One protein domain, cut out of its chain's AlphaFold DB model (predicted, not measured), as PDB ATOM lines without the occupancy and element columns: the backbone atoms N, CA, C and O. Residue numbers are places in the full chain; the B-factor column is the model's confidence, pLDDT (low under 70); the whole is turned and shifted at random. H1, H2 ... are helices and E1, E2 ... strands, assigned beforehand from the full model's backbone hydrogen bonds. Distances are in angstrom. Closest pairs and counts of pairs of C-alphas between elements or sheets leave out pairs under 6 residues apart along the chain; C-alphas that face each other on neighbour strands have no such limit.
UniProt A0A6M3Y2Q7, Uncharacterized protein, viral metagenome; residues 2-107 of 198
ATOM      1  N   LEU A   2     -23.633 -24.951 -28.072       93.25
ATOM      2  CA  LEU A   2     -24.673 -25.270 -29.068       93.25
ATOM      3  C   LEU A   2     -24.792 -26.776 -29.370       93.25
ATOM      4  O   LEU A   2     -25.886 -27.325 -29.285       93.25
ATOM      5  N   ASP A   3     -23.675 -27.468 -29.608       95.94
ATOM      6  CA  ASP A   3     -23.696 -28.908 -29.919       95.94
ATOM      7  C   ASP A   3     -24.238 -29.767 -28.780       95.94
ATOM      8  O   ASP A   3     -24.890 -30.781 -29.018       95.94
ATOM      9  N   ARG A   4     -24.009 -29.354 -27.526       94.94
ATOM     10  CA  ARG A   4     -24.551 -30.063 -26.363       94.94
ATOM     11  C   ARG A   4     -26.075 -29.933 -26.317       94.94
ATOM     12  O   ARG A   4     -26.750 -30.924 -26.068       94.94
ATOM     13  N   TYR A   5     -26.617 -28.757 -26.640       95.50
ATOM     14  CA  TYR A   5     -28.065 -28.583 -26.779       95.50
ATOM     15  C   TYR A   5     -28.635 -29.329 -27.984       95.50
ATOM     16  O   TYR A   5     -29.673 -29.960 -27.848       95.50
ATOM     17  N   LYS A   6     -27.958 -29.341 -29.138       96.12
ATOM     18  CA  LYS A   6     -28.391 -30.143 -30.297       96.12
ATOM     19  C   LYS A   6     -28.428 -31.641 -29.969       96.12
ATOM     20  O   LYS A   6     -29.372 -32.322 -30.361       96.12
ATOM     21  N   LYS A   7     -27.444 -32.154 -29.219       95.06
ATOM     22  CA  LYS A   7     -27.450 -33.537 -28.708       95.06
ATOM     23  C   LYS A   7     -28.645 -33.795 -27.788       95.06
ATOM     24  O   LYS A   7     -29.326 -34.796 -27.971       95.06
ATOM     25  N   GLU A   8     -28.933 -32.880 -26.864       93.12
ATOM     26  CA  GLU A   8     -30.083 -32.996 -25.958       93.12
ATOM     27  C   GLU A   8     -31.428 -32.947 -26.702       93.12
ATOM     28  O   GLU A   8     -32.318 -33.748 -26.429       93.12
ATOM     29  N   ILE A   9     -31.558 -32.068 -27.700       94.31
ATOM     30  CA  ILE A   9     -32.739 -31.993 -28.570       94.31
ATOM     31  C   ILE A   9     -32.941 -33.324 -29.307       94.31
ATOM     32  O   ILE A   9     -34.038 -33.877 -29.258       94.31
ATOM     33  N   ARG A  10     -31.887 -33.883 -29.918       94.88
ATOM     34  CA  ARG A  10     -31.948 -35.196 -30.585       94.88
ATOM     35  C   ARG A  10     -32.304 -36.324 -29.620       94.88
ATOM     36  O   ARG A  10     -33.143 -37.151 -29.957       94.88
ATOM     37  N   ARG A  11     -31.718 -36.340 -28.414       89.81
ATOM     38  CA  ARG A  11     -32.023 -37.331 -27.364       89.81
ATOM     39  C   ARG A  11     -33.513 -37.345 -27.010       89.81
ATOM     40  O   ARG A  11     -34.056 -38.398 -26.704       89.81
ATOM     41  N   ARG A  12     -34.176 -36.186 -27.086       86.94
ATOM     42  CA  ARG A  12     -35.621 -36.021 -26.857       86.94
ATOM     43  C   ARG A  12     -36.486 -36.237 -28.111       86.94
ATOM     44  O   ARG A  12     -37.686 -35.987 -28.055       86.94
ATOM     45  N   GLY A  13     -35.902 -36.669 -29.232       91.06
ATOM     46  CA  GLY A  13     -36.604 -36.877 -30.506       91.06
ATOM     47  C   GLY A  13     -36.917 -35.589 -31.277       91.06
ATOM     48  O   GLY A  13     -37.755 -35.596 -32.174       91.06
ATOM     49  N   GLY A  14     -36.284 -34.469 -30.922       92.94
ATOM     50  CA  GLY A  14     -36.481 -33.187 -31.589       92.94
ATOM     51  C   GLY A  14     -35.628 -33.020 -32.848       92.94
ATOM     52  O   GLY A  14     -34.502 -33.510 -32.947       92.94
ATOM     53  N   GLU A  15     -36.148 -32.251 -33.802       94.94
ATOM     54  CA  GLU A  15     -35.407 -31.816 -34.986       94.94
ATOM     55  C   GLU A  15     -34.413 -30.699 -34.629       94.94
ATOM     56  O   GLU A  15     -34.732 -29.821 -33.825       94.94
ATOM     57  N   ILE A  16     -33.231 -30.699 -35.258       97.06
ATOM     58  CA  ILE A  16     -32.157 -29.708 -35.026       97.06
ATOM     59  C   ILE A  16     -31.893 -28.773 -36.215       97.06
ATOM     60  O   ILE A  16     -30.937 -27.998 -36.189       97.06
ATOM     61  N   GLY A  17     -32.730 -28.842 -37.248       96.25
ATOM     62  CA  GLY A  17     -32.598 -28.041 -38.457       96.25
ATOM     63  C   GLY A  17     -33.768 -28.229 -39.420       96.25
ATOM     64  O   GLY A  17     -34.741 -28.922 -39.116       96.25
ATOM     65  N   ILE A  18     -33.682 -27.575 -40.573       96.00
ATOM     66  CA  ILE A  18     -34.679 -27.605 -41.644       96.00
ATOM     67  C   ILE A  18     -33.959 -27.867 -42.972       96.00
ATOM     68  O   ILE A  18     -32.969 -27.206 -43.271       96.00
ATOM     69  N   ASN A  19     -34.495 -28.777 -43.792       94.69
ATOM     70  CA  ASN A  19     -34.122 -28.887 -45.207       94.69
ATOM     71  C   ASN A  19     -34.700 -27.686 -45.966       94.69
ATOM     72  O   ASN A  19     -35.894 -27.653 -46.285       94.69
ATOM     73  N   HIS A  20     -33.864 -26.679 -46.182       95.88
ATOM     74  CA  HIS A  20     -34.205 -25.427 -46.825       95.88
ATOM     75  C   HIS A  20     -34.279 -25.573 -48.343       95.88
ATOM     76  O   HIS A  20     -33.340 -26.009 -49.000       95.88
ATOM     77  N   ALA A  21     -35.405 -25.149 -48.892       95.12
ATOM     78  CA  ALA A  21     -35.654 -24.958 -50.302       95.12
ATOM     79  C   ALA A  21     -35.255 -23.532 -50.725       95.12
ATOM     80  O   ALA A  21     -35.981 -22.592 -50.393       95.12
ATOM     81  N   PRO A  22     -34.172 -23.343 -51.497       90.38
ATOM     82  CA  PRO A  22     -33.732 -22.004 -51.901       90.38
ATOM     83  C   PRO A  22     -34.654 -21.341 -52.937       90.38
ATOM     84  O   PRO A  22     -34.561 -20.142 -53.181       90.38
ATOM     85  N   ARG A  23     -35.540 -22.116 -53.577       86.62
ATOM     86  CA  ARG A  23     -36.458 -21.664 -54.632       86.62
ATOM     87  C   ARG A  23     -37.724 -22.512 -54.668       86.62
ATOM     88  O   ARG A  23     -37.718 -23.664 -54.241       86.62
ATOM     89  N   ARG A  24     -38.808 -21.961 -55.215       82.69
ATOM     90  CA  ARG A  24     -40.144 -22.590 -55.218       82.69
ATOM     91  C   ARG A  24     -40.215 -23.893 -56.023       82.69
ATOM     92  O   ARG A  24     -40.958 -24.797 -55.658       82.69
ATOM     93  N   ASP A  25     -39.450 -23.988 -57.107       85.69
ATOM     94  CA  ASP A  25     -39.372 -25.143 -58.009       85.69
ATOM     95  C   ASP A  25     -38.291 -26.163 -57.602       85.69
ATOM     96  O   ASP A  25     -38.011 -27.101 -58.357       85.69
ATOM     97  N   CYS A  26     -37.683 -26.004 -56.418       83.94
ATOM     98  CA  CYS A  26     -36.612 -26.877 -55.959       83.94
ATOM     99  C   CYS A  26     -37.074 -28.337 -55.864       83.94
ATOM    100  O   CYS A  26     -38.203 -28.658 -55.473       83.94
ATOM    101  N   ARG A  27     -36.164 -29.252 -56.173       86.44
ATOM    102  CA  ARG A  27     -36.327 -30.679 -55.898       86.44
ATOM    103  C   ARG A  27     -35.692 -31.011 -54.552       86.44
ATOM    104  O   ARG A  27     -34.866 -30.260 -54.052       86.44
ATOM    105  N   ALA A  28     -36.012 -32.185 -54.007       85.31
ATOM    106  CA  ALA A  28     -35.421 -32.663 -52.754       85.31
ATOM    107  C   ALA A  28     -33.878 -32.633 -52.760       85.31
ATOM    108  O   ALA A  28     -33.265 -32.305 -51.759       85.31
ATOM    109  N   ARG A  29     -33.243 -32.922 -53.904       89.75
ATOM    110  CA  ARG A  29     -31.777 -32.879 -54.054       89.75
ATOM    111  C   ARG A  29     -31.180 -31.467 -54.063       89.75
ATOM    112  O   ARG A  29     -29.972 -31.331 -53.953       89.75
ATOM    113  N   ASP A  30     -32.015 -30.449 -54.252       90.94
ATOM    114  CA  ASP A  30     -31.597 -29.050 -54.317       90.94
ATOM    115  C   ASP A  30     -31.704 -28.371 -52.937       90.94
ATOM    116  O   ASP A  30     -31.470 -27.169 -52.831       90.94
ATOM    117  N   THR A  31     -32.130 -29.096 -51.892       92.75
ATOM    118  CA  THR A  31     -32.293 -28.521 -50.554       92.75
ATOM    119  C   THR A  31     -30.969 -28.454 -49.810       92.75
ATOM    120  O   THR A  31     -30.196 -29.410 -49.838       92.75
ATOM    121  N   GLU A  32     -30.763 -27.378 -49.062       94.69
ATOM    122  CA  GLU A  32     -29.634 -27.224 -48.145       94.69
ATOM    123  C   GLU A  32     -30.084 -27.433 -46.695       94.69
ATOM    124  O   GLU A  32     -31.187 -27.055 -46.305       94.69
ATOM    125  N   TRP A  33     -29.245 -28.036 -45.861       95.25
ATOM    126  CA  TRP A  33     -29.559 -28.200 -44.444       95.25
ATOM    127  C   TRP A  33     -29.237 -26.915 -43.676       95.25
ATOM    128  O   TRP A  33     -28.090 -26.473 -43.658       95.25
ATOM    129  N   ARG A  34     -30.237 -26.327 -43.010       96.44
ATOM    130  CA  ARG A  34     -30.054 -25.180 -42.108       96.44
ATOM    131  C   ARG A  34     -30.243 -25.601 -40.667       96.44
ATOM    132  O   ARG A  34     -31.303 -26.100 -40.293       96.44
ATOM    133  N   GLU A  35     -29.222 -25.387 -39.851       97.06
ATOM    134  CA  GLU A  35     -29.225 -25.827 -38.459       97.06
ATOM    135  C   GLU A  35     -29.770 -24.769 -37.507       97.06
ATOM    136  O   GLU A  35     -29.751 -23.576 -37.789       97.06
ATOM    137  N   LEU A  36     -30.194 -25.218 -36.325       97.62
ATOM    138  CA  LEU A  36     -30.433 -24.337 -35.189       97.62
ATOM    139  C   LEU A  36     -29.176 -23.539 -34.828       97.62
ATOM    140  O   LEU A  36     -28.098 -24.109 -34.621       97.62
ATOM    141  N   GLU A  37     -29.378 -22.249 -34.599       97.31
ATOM    142  CA  GLU A  37     -28.376 -21.318 -34.094       97.31
ATOM    143  C   GLU A  37     -28.850 -20.673 -32.796       97.31
ATOM    144  O   GLU A  37     -30.048 -20.561 -32.542       97.31
ATOM    145  N   ILE A  38     -27.914 -20.238 -31.953       96.94
ATOM    146  CA  ILE A  38     -28.267 -19.507 -30.733       96.94
ATOM    147  C   ILE A  38     -28.538 -18.057 -31.108       96.94
ATOM    148  O   ILE A  38     -27.607 -17.319 -31.410       96.94
ATOM    149  N   VAL A  39     -29.797 -17.645 -31.014       96.56
ATOM    150  CA  VAL A  39     -30.220 -16.276 -31.344       96.56
ATOM    151  C   VAL A  39     -30.299 -15.360 -30.125       96.56
ATOM    152  O   VAL A  39     -30.337 -14.143 -30.255       96.56
ATOM    153  N   SER A  40     -30.367 -15.929 -28.921       96.06
ATOM    154  CA  SER A  40     -30.460 -15.166 -27.679       96.06
ATOM    155  C   SER A  40     -29.925 -15.993 -26.516       96.06
ATOM    156  O   SER A  40     -30.128 -17.209 -26.455       96.06
ATOM    157  N   ARG A  41     -29.236 -15.333 -25.585       95.25
ATOM    158  CA  ARG A  41     -28.781 -15.912 -24.320       95.25
ATOM    159  C   ARG A  41     -29.168 -14.995 -23.181       95.25
ATOM    160  O   ARG A  41     -29.089 -13.777 -23.307       95.25
ATOM    161  N   HIS A  42     -29.521 -15.591 -22.056       93.62
ATOM    162  CA  HIS A  42     -29.787 -14.859 -20.836       93.62
ATOM    163  C   HIS A  42     -29.160 -15.599 -19.663       93.62
ATOM    164  O   HIS A  42     -29.349 -16.806 -19.504       93.62
ATOM    165  N   ARG A  43     -28.382 -14.878 -18.859       88.50
ATOM    166  CA  ARG A  43     -27.793 -15.407 -17.634       88.50
ATOM    167  C   ARG A  43     -28.628 -14.904 -16.467       88.50
ATOM    168  O   ARG A  43     -28.792 -13.702 -16.308       88.50
ATOM    169  N   MET A  44     -29.135 -15.831 -15.673       79.94
ATOM    170  CA  MET A  44     -29.924 -15.554 -14.483       79.94
ATOM    171  C   MET A  44     -29.109 -15.922 -13.253       79.94
ATOM    172  O   MET A  44     -28.489 -16.989 -13.215       79.94
ATOM    173  N   THR A  45     -29.129 -15.049 -12.254       77.50
ATOM    174  CA  THR A  45     -28.648 -15.376 -10.912       77.50
ATOM    175  C   THR A  45     -29.833 -15.907 -10.120       77.50
ATOM    176  O   THR A  45     -30.878 -15.261 -10.044       77.50
ATOM    177  N   CYS A  46     -29.690 -17.110  -9.587       66.81
ATOM    178  CA  CYS A  46     -30.659 -17.725  -8.704       66.81
ATOM    179  C   CYS A  46     -30.547 -17.102  -7.300       66.81
ATOM    180  O   CYS A  46     -29.497 -16.552  -6.956       66.81
ATOM    181  N   PRO A  47     -31.609 -17.156  -6.478       59.81
ATOM    182  CA  PRO A  47     -31.591 -16.589  -5.125       59.81
ATOM    183  C   PRO A  47     -30.507 -17.169  -4.203       59.81
ATOM    184  O   PRO A  47     -30.086 -16.502  -3.267       59.81
ATOM    185  N   ASP A  48     -30.042 -18.384  -4.481       61.53
ATOM    186  CA  ASP A  48     -28.943 -19.068  -3.789       61.53
ATOM    187  C   ASP A  48     -27.542 -18.639  -4.281       61.53
ATOM    188  O   ASP A  48     -26.533 -19.204  -3.870       61.53
ATOM    189  N   GLY A  49     -27.460 -17.652  -5.184       70.00
ATOM    190  CA  GLY A  49     -26.215 -17.205  -5.814       70.00
ATOM    191  C   GLY A  49     -25.766 -18.066  -7.001       70.00
ATOM    192  O   GLY A  49     -24.811 -17.699  -7.695       70.00
ATOM    193  N   GLY A  50     -26.468 -19.166  -7.292       70.94
ATOM    194  CA  GLY A  50     -26.235 -20.003  -8.463       70.94
ATOM    195  C   GLY A  50     -26.447 -19.229  -9.765       70.94
ATOM    196  O   GLY A  50     -27.206 -18.263  -9.831       70.94
ATOM    197  N   ARG A  51     -25.772 -19.630 -10.845       75.88
ATOM    198  CA  ARG A  51     -25.929 -18.995 -12.163       75.88
ATOM    199  C   ARG A  51     -26.479 -19.993 -13.166       75.88
ATOM    200  O   ARG A  51     -25.823 -20.980 -13.481       75.88
ATOM    201  N   VAL A  52     -27.637 -19.680 -13.736       82.69
ATOM    202  CA  VAL A  52     -28.256 -20.454 -14.815       82.69
ATOM    203  C   VAL A  52     -28.105 -19.682 -16.117       82.69
ATOM    204  O   VAL A  52     -28.336 -18.476 -16.173       82.69
ATOM    205  N   THR A  53     -27.701 -20.366 -17.186       89.81
ATOM    206  CA  THR A  53     -27.698 -19.785 -18.534       89.81
ATOM    207  C   THR A  53     -28.798 -20.430 -19.353       89.81
ATOM    208  O   THR A  53     -28.799 -21.642 -19.563       89.81
ATOM    209  N   LEU A  54     -29.715 -19.599 -19.831       93.94
ATOM    210  CA  LEU A  54     -30.755 -19.967 -20.773       93.94
ATOM    211  C   LEU A  54     -30.351 -19.507 -22.171       93.94
ATOM    212  O   LEU A  54     -29.775 -18.431 -22.344       93.94
ATOM    213  N   SER A  55     -30.645 -20.319 -23.177       96.88
ATOM    214  CA  SER A  55     -30.382 -20.001 -24.580       96.88
ATOM    215  C   SER A  55     -31.593 -20.326 -25.429       96.88
ATOM    216  O   SER A  55     -32.180 -21.394 -25.294       96.88
ATOM    217  N   LEU A  56     -31.939 -19.417 -26.332       97.88
ATOM    218  CA  LEU A  56     -32.943 -19.649 -27.355       97.88
ATOM    219  C   LEU A  56     -32.229 -20.033 -28.648       97.88
ATOM    220  O   LEU A  56     -31.425 -19.260 -29.175       97.88
ATOM    221  N   LEU A  57     -32.515 -21.237 -29.130       98.25
ATOM    222  CA  LEU A  57     -32.036 -21.749 -30.403       98.25
ATOM    223  C   LEU A  57     -33.141 -21.584 -31.440       98.25
ATOM    224  O   LEU A  57     -34.279 -21.951 -31.146       98.25
ATOM    225  N   ARG A  58     -32.837 -21.061 -32.630       97.94
ATOM    226  CA  ARG A  58     -33.812 -20.893 -33.718       97.94
ATOM    227  C   ARG A  58     -33.210 -21.191 -35.085       97.94
ATOM    228  O   ARG A  58     -32.009 -21.046 -35.279       97.94
ATOM    229  N   VAL A  59     -34.071 -21.586 -36.014       97.31
ATOM    230  CA  VAL A  59     -33.827 -21.537 -37.456       97.31
ATOM    231  C   VAL A  59     -35.142 -21.235 -38.169       97.31
ATOM    232  O   VAL A  59     -36.200 -21.751 -37.797       97.31
ATOM    233  N   GLU A  60     -35.065 -20.376 -39.176       96.38
ATOM    234  CA  GLU A  60     -36.158 -20.036 -40.081       96.38
ATOM    235  C   GLU A  60     -35.714 -20.393 -41.499       96.38
ATOM    236  O   GLU A  60     -34.602 -20.067 -41.922       96.38
ATOM    237  N   ALA A  61     -36.556 -21.129 -42.215       96.31
ATOM    238  CA  ALA A  61     -36.255 -21.578 -43.563       96.31
ATOM    239  C   ALA A  61     -37.534 -21.959 -44.303       96.31
ATOM    240  O   ALA A  61     -38.512 -22.408 -43.710       96.31
ATOM    241  N   TRP A  62     -37.489 -21.878 -45.626       95.50
ATOM    242  CA  TRP A  62     -38.476 -22.518 -46.486       95.50
ATOM    243  C   TRP A  62     -38.297 -24.036 -46.433       95.50
ATOM    244  O   TRP A  62     -37.332 -24.543 -46.990       95.50
ATOM    245  N   ARG A  63     -39.171 -24.772 -45.745       94.69
ATOM    246  CA  ARG A  63     -39.097 -26.236 -45.655       94.69
ATOM    247  C   ARG A  63     -39.615 -26.862 -46.941       94.69
ATOM    248  O   ARG A  63     -40.755 -26.624 -47.340       94.69
ATOM    249  N   TYR A  64     -38.802 -27.715 -47.552       92.25
ATOM    250  CA  TYR A  64     -39.274 -28.597 -48.611       92.25
ATOM    251  C   TYR A  64     -40.101 -29.746 -48.020       92.25
ATOM    252  O   TYR A  64     -39.625 -30.473 -47.149       92.25
ATOM    253  N   TYR A  65     -41.318 -29.937 -48.531       87.75
ATOM    254  CA  TYR A  65     -42.162 -31.093 -48.205       87.75
ATOM    255  C   TYR A  65     -42.271 -32.049 -49.394       87.75
ATOM    256  O   TYR A  65     -41.979 -33.235 -49.288       87.75
ATOM    257  N   SER A  66     -42.704 -31.534 -50.549       87.50
ATOM    258  CA  SER A  66     -42.783 -32.274 -51.812       87.50
ATOM    259  C   SER A  66     -43.006 -31.314 -52.982       87.50
ATOM    260  O   SER A  66     -43.364 -30.152 -52.784       87.50
ATOM    261  N   ARG A  67     -42.915 -31.828 -54.216       81.88
ATOM    262  CA  ARG A  67     -43.263 -31.065 -55.428       81.88
ATOM    263  C   ARG A  67     -44.724 -30.593 -55.444       81.88
ATOM    264  O   ARG A  67     -45.001 -29.548 -56.016       81.88
ATOM    265  N   ARG A  68     -45.645 -31.343 -54.821       86.62
ATOM    266  CA  ARG A  68     -47.082 -31.011 -54.786       86.62
ATOM    267  C   ARG A  68     -47.388 -29.869 -53.819       86.62
ATOM    268  O   ARG A  68     -48.144 -28.972 -54.167       86.62
ATOM    269  N   TYR A  69     -46.819 -29.918 -52.618       85.81
ATOM    270  CA  TYR A  69     -47.124 -28.961 -51.545       85.81
ATOM    271  C   TYR A  69     -46.298 -27.672 -51.618       85.81
ATOM    272  O   TYR A  69     -46.645 -26.696 -50.956       85.81
ATOM    273  N   GLN A  70     -45.256 -27.668 -52.461       88.62
ATOM    274  CA  GLN A  70     -44.285 -26.585 -52.603       88.62
ATOM    275  C   GLN A  70     -43.567 -26.269 -51.273       88.62
ATOM    276  O   GLN A  70     -43.964 -26.737 -50.202       88.62
ATOM    277  N   PRO A  71     -42.446 -25.535 -51.308       92.12
ATOM    278  CA  PRO A  71     -41.823 -25.055 -50.085       92.12
ATOM    279  C   PRO A  71     -42.740 -24.113 -49.301       92.12
ATOM    280  O   PRO A  71     -43.407 -23.272 -49.898       92.12
ATOM    281  N   GLN A  72     -42.733 -24.227 -47.974       92.88
ATOM    282  CA  GLN A  72     -43.465 -23.329 -47.071       92.88
ATOM    283  C   GLN A  72     -42.516 -22.756 -46.025       92.88
ATOM    284  O   GLN A  72     -41.589 -23.446 -45.593       92.88
ATOM    285  N   GLU A  73     -42.749 -21.520 -45.591       93.81
ATOM    286  CA  GLU A  73     -42.006 -20.953 -44.468       93.81
ATOM    287  C   GLU A  73     -42.230 -21.789 -43.206       93.81
ATOM    288  O   GLU A  73     -43.356 -22.089 -42.808       93.81
ATOM    289  N   ALA A  74     -41.131 -22.181 -42.573       94.75
ATOM    290  CA  ALA A  74     -41.136 -22.946 -41.346       94.75
ATOM    291  C   ALA A  74     -40.155 -22.333 -40.349       94.75
ATOM    292  O   ALA A  74     -39.061 -21.886 -40.700       94.75
ATOM    293  N   SER A  75     -40.544 -22.361 -39.078       96.06
ATOM    294  CA  SER A  75     -39.702 -21.929 -37.969       96.06
ATOM    295  C   SER A  75     -39.547 -23.046 -36.942       96.06
ATOM    296  O   SER A  75     -40.483 -23.769 -36.583       96.06
ATOM    297  N   LEU A  76     -38.317 -23.211 -36.472       96.62
ATOM    298  CA  LEU A  76     -37.921 -24.206 -35.490       96.62
ATOM    299  C   LEU A  76     -37.269 -23.458 -34.328       96.62
ATOM    300  O   LEU A  76     -36.313 -22.725 -34.555       96.62
ATOM    301  N   ALA A  77     -37.778 -23.616 -33.105       97.75
ATOM    302  CA  ALA A  77     -37.247 -22.926 -31.933       97.75
ATOM    303  C   ALA A  77     -37.211 -23.824 -30.693       97.75
ATOM    304  O   ALA A  77     -38.143 -24.591 -30.448       97.75
ATOM    305  N   TYR A  78     -36.151 -23.701 -29.896       97.75
ATOM    306  CA  TYR A  78     -36.000 -24.397 -28.621       97.75
ATOM    307  C   TYR A  78     -35.466 -23.457 -27.550       97.75
ATOM    308  O   TYR A  78     -34.464 -22.774 -27.763       97.75
ATOM    309  N   LEU A  79     -36.107 -23.461 -26.385       96.75
ATOM    310  CA  LEU A  79     -35.513 -22.912 -25.177       96.75
ATOM    311  C   LEU A  79     -34.682 -24.005 -24.516       96.75
ATOM    312  O   LEU A  79     -35.194 -25.084 -24.217       96.75
ATOM    313  N   CYS A  80     -33.417 -23.711 -24.274       95.25
ATOM    314  CA  CYS A  80     -32.484 -24.627 -23.651       95.25
ATOM    315  C   CYS A  80     -31.896 -24.007 -22.390       95.25
ATOM    316  O   CYS A  80     -31.712 -22.790 -22.302       95.25
ATOM    317  N   GLY A  81     -31.536 -24.854 -21.439       92.00
ATOM    318  CA  GLY A  81     -30.867 -24.434 -20.222       92.00
ATOM    319  C   GLY A  81     -30.034 -25.552 -19.627       92.00
ATOM    320  O   GLY A  81     -29.990 -26.670 -20.141       92.00
ATOM    321  N   GLN A  82     -29.322 -25.204 -18.566       86.69
ATOM    322  CA  GLN A  82     -28.657 -26.169 -17.710       86.69
ATOM    323  C   GLN A  82     -29.111 -25.913 -16.280       86.69
ATOM    324  O   GLN A  82     -29.036 -24.773 -15.820       86.69
ATOM    325  N   ASP A  83     -29.594 -26.950 -15.615       78.38
ATOM    326  CA  ASP A  83     -29.858 -26.952 -14.181       78.38
ATOM    327  C   ASP A  83     -29.067 -28.084 -13.507       78.38
ATOM    328  O   ASP A  83     -28.088 -28.594 -14.065       78.38
ATOM    329  N   ASP A  84     -29.447 -28.413 -12.279       71.00
ATOM    330  CA  ASP A  84     -28.841 -29.449 -11.451       71.00
ATOM    331  C   ASP A  84     -28.921 -30.856 -12.070       71.00
ATOM    332  O   ASP A  84     -28.017 -31.657 -11.845       71.00
ATOM    333  N   SER A  85     -29.911 -31.127 -12.930       66.50
ATOM    334  CA  SER A  85     -30.023 -32.389 -13.689       66.50
ATOM    335  C   SER A  85     -29.241 -32.427 -14.996       66.50
ATOM    336  O   SER A  85     -29.268 -33.409 -15.742       66.50
ATOM    337  N   GLY A  86     -28.531 -31.346 -15.305       79.69
ATOM    338  CA  GLY A  86     -27.814 -31.196 -16.554       79.69
ATOM    339  C   GLY A  86     -28.614 -30.414 -17.587       79.69
ATOM    340  O   GLY A  86     -29.235 -29.395 -17.291       79.69
ATOM    341  N   LEU A  87     -28.468 -30.800 -18.853       89.12
ATOM    342  CA  LEU A  87     -29.006 -30.023 -19.964       89.12
ATOM    343  C   LEU A  87     -30.457 -30.391 -20.222       89.12
ATOM    344  O   LEU A  87     -30.810 -31.563 -20.287       89.12
ATOM    345  N   TRP A  88     -31.267 -29.378 -20.488       89.12
ATOM    346  CA  TRP A  88     -32.635 -29.554 -20.942       89.12
ATOM    347  C   TRP A  88     -32.901 -28.691 -22.172       89.12
ATOM    348  O   TRP A  88     -32.265 -27.654 -22.390       89.12
ATOM    349  N   ALA A  89     -33.857 -29.134 -22.985       93.00
ATOM    350  CA  ALA A  89     -34.330 -28.420 -24.160       93.00
ATOM    351  C   ALA A  89     -35.839 -28.633 -24.324       93.00
ATOM    352  O   ALA A  89     -36.321 -29.764 -24.255       93.00
ATOM    353  N   VAL A  90     -36.570 -27.543 -24.557       93.12
ATOM    354  CA  VAL A  90     -38.026 -27.530 -24.738       93.12
ATOM    355  C   VAL A  90     -38.366 -26.860 -26.055       93.12
ATOM    356  O   VAL A  90     -37.872 -25.774 -26.363       93.12
ATOM    357  N   ARG A  91     -39.234 -27.508 -26.833       95.38
ATOM    358  CA  ARG A  91     -39.794 -26.945 -28.060       95.38
ATOM    359  C   ARG A  91     -40.681 -25.749 -27.716       95.38
ATOM    360  O   ARG A  91     -41.626 -25.903 -26.949       95.38
ATOM    361  N   VAL A  92     -40.414 -24.593 -28.318       95.75
ATOM    362  CA  VAL A  92     -41.227 -23.376 -28.145       95.75
ATOM    363  C   VAL A  92     -41.747 -22.878 -29.499       95.75
ATOM    364  O   VAL A  92     -41.215 -23.289 -30.538       95.75
ATOM    365  N   PRO A  93     -42.784 -22.019 -29.536       96.00
ATOM    366  CA  PRO A  93     -43.259 -21.437 -30.782       96.00
ATOM    367  C   PRO A  93     -42.138 -20.711 -31.523       96.00
ATOM    368  O   PRO A  93     -41.393 -19.918 -30.944       96.00
ATOM    369  N   GLY A  94     -42.042 -20.969 -32.827       94.44
ATOM    370  CA  GLY A  94     -41.004 -20.396 -33.675       94.44
ATOM    371  C   GLY A  94     -41.062 -18.873 -33.784       94.44
ATOM    372  O   GLY A  94     -40.047 -18.263 -34.084       94.44
ATOM    373  N   THR A  95     -42.198 -18.250 -33.460       95.06
ATOM    374  CA  THR A  95     -42.400 -16.792 -33.458       95.06
ATOM    375  C   THR A  95     -41.713 -16.065 -32.298       95.06
ATOM    376  O   THR A  95     -41.539 -14.848 -32.359       95.06
ATOM    377  N   LEU A  96     -41.292 -16.775 -31.244       95.69
ATOM    378  CA  LEU A  96     -40.641 -16.167 -30.082       95.69
ATOM    379  C   LEU A  96     -39.182 -15.826 -30.397       95.69
ATOM    380  O   LEU A  96     -38.419 -16.690 -30.821       95.69
ATOM    381  N   LYS A  97     -38.783 -14.570 -30.161       93.06
ATOM    382  CA  LYS A  97     -37.451 -14.042 -30.527       93.06
ATOM    383  C   LYS A  97     -36.482 -13.878 -29.353       93.06
ATOM    384  O   LYS A  97     -35.308 -13.604 -29.572       93.06
ATOM    385  N   GLY A  98     -36.944 -14.050 -28.115       95.62
ATOM    386  CA  GLY A  98     -36.138 -13.808 -26.917       95.62
ATOM    387  C   GLY A  98     -36.328 -14.866 -25.841       95.62
ATOM    388  O   GLY A  98     -37.398 -15.464 -25.718       95.62
ATOM    389  N   VAL A  99     -35.281 -15.067 -25.037       95.81
ATOM    390  CA  VAL A  99     -35.299 -16.017 -23.917       95.81
ATOM    391  C   VAL A  99     -36.421 -15.707 -22.924       95.81
ATOM    392  O   VAL A  99     -37.081 -16.644 -22.490       95.81
ATOM    393  N   SER A 100     -36.685 -14.431 -22.607       92.69
ATOM    394  CA  SER A 100     -37.753 -14.056 -21.662       92.69
ATOM    395  C   SER A 100     -39.122 -14.547 -22.132       92.69
ATOM    396  O   SER A 100     -39.789 -15.283 -21.415       92.69
ATOM    397  N   ALA A 101     -39.496 -14.237 -23.378       93.31
ATOM    398  CA  ALA A 101     -40.775 -14.659 -23.949       93.31
ATOM    399  C   ALA A 101     -40.885 -16.192 -24.057       93.31
ATOM    400  O   ALA A 101     -41.928 -16.769 -23.754       93.31
ATOM    401  N   ALA A 102     -39.799 -16.868 -24.447       94.69
ATOM    402  CA  ALA A 102     -39.753 -18.329 -24.502       94.69
ATOM    403  C   ALA A 102     -39.894 -18.970 -23.113       94.69
ATOM    404  O   ALA A 102     -40.598 -19.968 -22.956       94.69
ATOM    405  N   TYR A 103     -39.259 -18.384 -22.099       91.38
ATOM    406  CA  TYR A 103     -39.362 -18.840 -20.721       91.38
ATOM    407  C   TYR A 103     -40.772 -18.619 -20.171       91.38
ATOM    408  O   TYR A 103     -41.367 -19.548 -19.636       91.38
ATOM    409  N   GLU A 104     -41.354 -17.435 -20.358       90.50
ATOM    410  CA  GLU A 104     -42.725 -17.125 -19.933       90.50
ATOM    411  C   GLU A 104     -43.775 -18.036 -20.573       90.50
ATOM    412  O   GLU A 104     -44.737 -18.426 -19.902       90.50
ATOM    413  N   TRP A 105     -43.579 -18.404 -21.843       91.62
ATOM    414  CA  TRP A 105     -44.433 -19.362 -22.543       91.62
ATOM    415  C   TRP A 105     -44.411 -20.743 -21.875       91.62
ATOM    416  O   TRP A 105     -45.461 -21.363 -21.718       91.62
ATOM    417  N   MET A 106     -43.232 -21.184 -21.424       89.12
ATOM    418  CA  MET A 106     -43.036 -22.465 -20.741       89.12
ATOM    419  C   MET A 106     -43.614 -22.478 -19.316       89.12
ATOM    420  O   MET A 106     -43.944 -23.543 -18.793       89.12
ATOM    421  N   VAL A 107     -43.724 -21.326 -18.650       89.75
ATOM    422  CA  VAL A 107     -44.218 -21.251 -17.266       89.75
ATOM    423  C   VAL A 107     -45.726 -21.566 -17.217       89.75
ATOM    424  O   VAL A 107     -46.512 -20.857 -17.853       89.75
TER     425      VAL A 107
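What this domain is: This is residues 2 to 107 of the 198 residues of an uncharacterized protein of viral metagenome (UniProt A0A6M3Y2Q7). A long, twisted sheet, E3 E4 E5 E6, makes the length of a rod, with H1 across one face and H2 across the other, giving three layers. The small hairpin E1 and E2 faces one end of E4 and E5 as a partial sandwich, two sheets face to face. The printed part has 106 residues, in the order H1 E1 E2 E3 E4 E5 E6 H2, mixed in class; the larger sheet is a meander, each strand the antiparallel neighbour of the one before. The whole is only just loose, close to compact, with a radius of gyration of the C-alphas of 15.9 A and spans of 55 by 24 by 18 A.

How they stand to each other: Inner strands E4, residues 51 to 63, and E5, residues 72 to 83, form a hairpin, with N 57 and O 78 within hydrogen-bond range at 2.8 A. Edge strand E3, residues 37 to 45, bends by 52 degrees at residue 40 and pairs with E4 at N 42 and O 54, 2.9 A. Edge strand E6, residues 86 to 91, pairs with E5 at N 81 and O 88, 3.0 A. H1, residues 2 to 11, is over E5 and E6 at a height over the sheet of 8.1 A; its closest C-alphas to E6 are Ile 9 and Ala 89, 5.9 A. H2, residues 99 to 106, is on the opposite face at 8.3 A, over E5 and, only just, with 3 C-alphas, E4. E1, residues 17 to 20, and E2, residues 32 to 35, have N 18 and O 34 at 2.8 A. The closest C-alphas of E1 and E4 are His 20 and Arg 63, 5.1 A. In H1 and H2 every O i to N i+4 pair is within hydrogen-bond range.

Where its parts are: E4 is 36.7 A long, E5 35.8 A, E3 23.9 A and H1 14.2 A. H1 begins at C-alpha 2 (-24.673, -25.270, -29.068); H2 ends at C-alpha 106 (-43.036, -22.465, -20.741).

The domain as a whole: The farthest C-alphas, Asp 25 and Asp 48, are 55.5 A apart. The printed part has no cut; the link E1 to E2 is long. Residues 46 to 48 and 85 are under 70 in pLDDT.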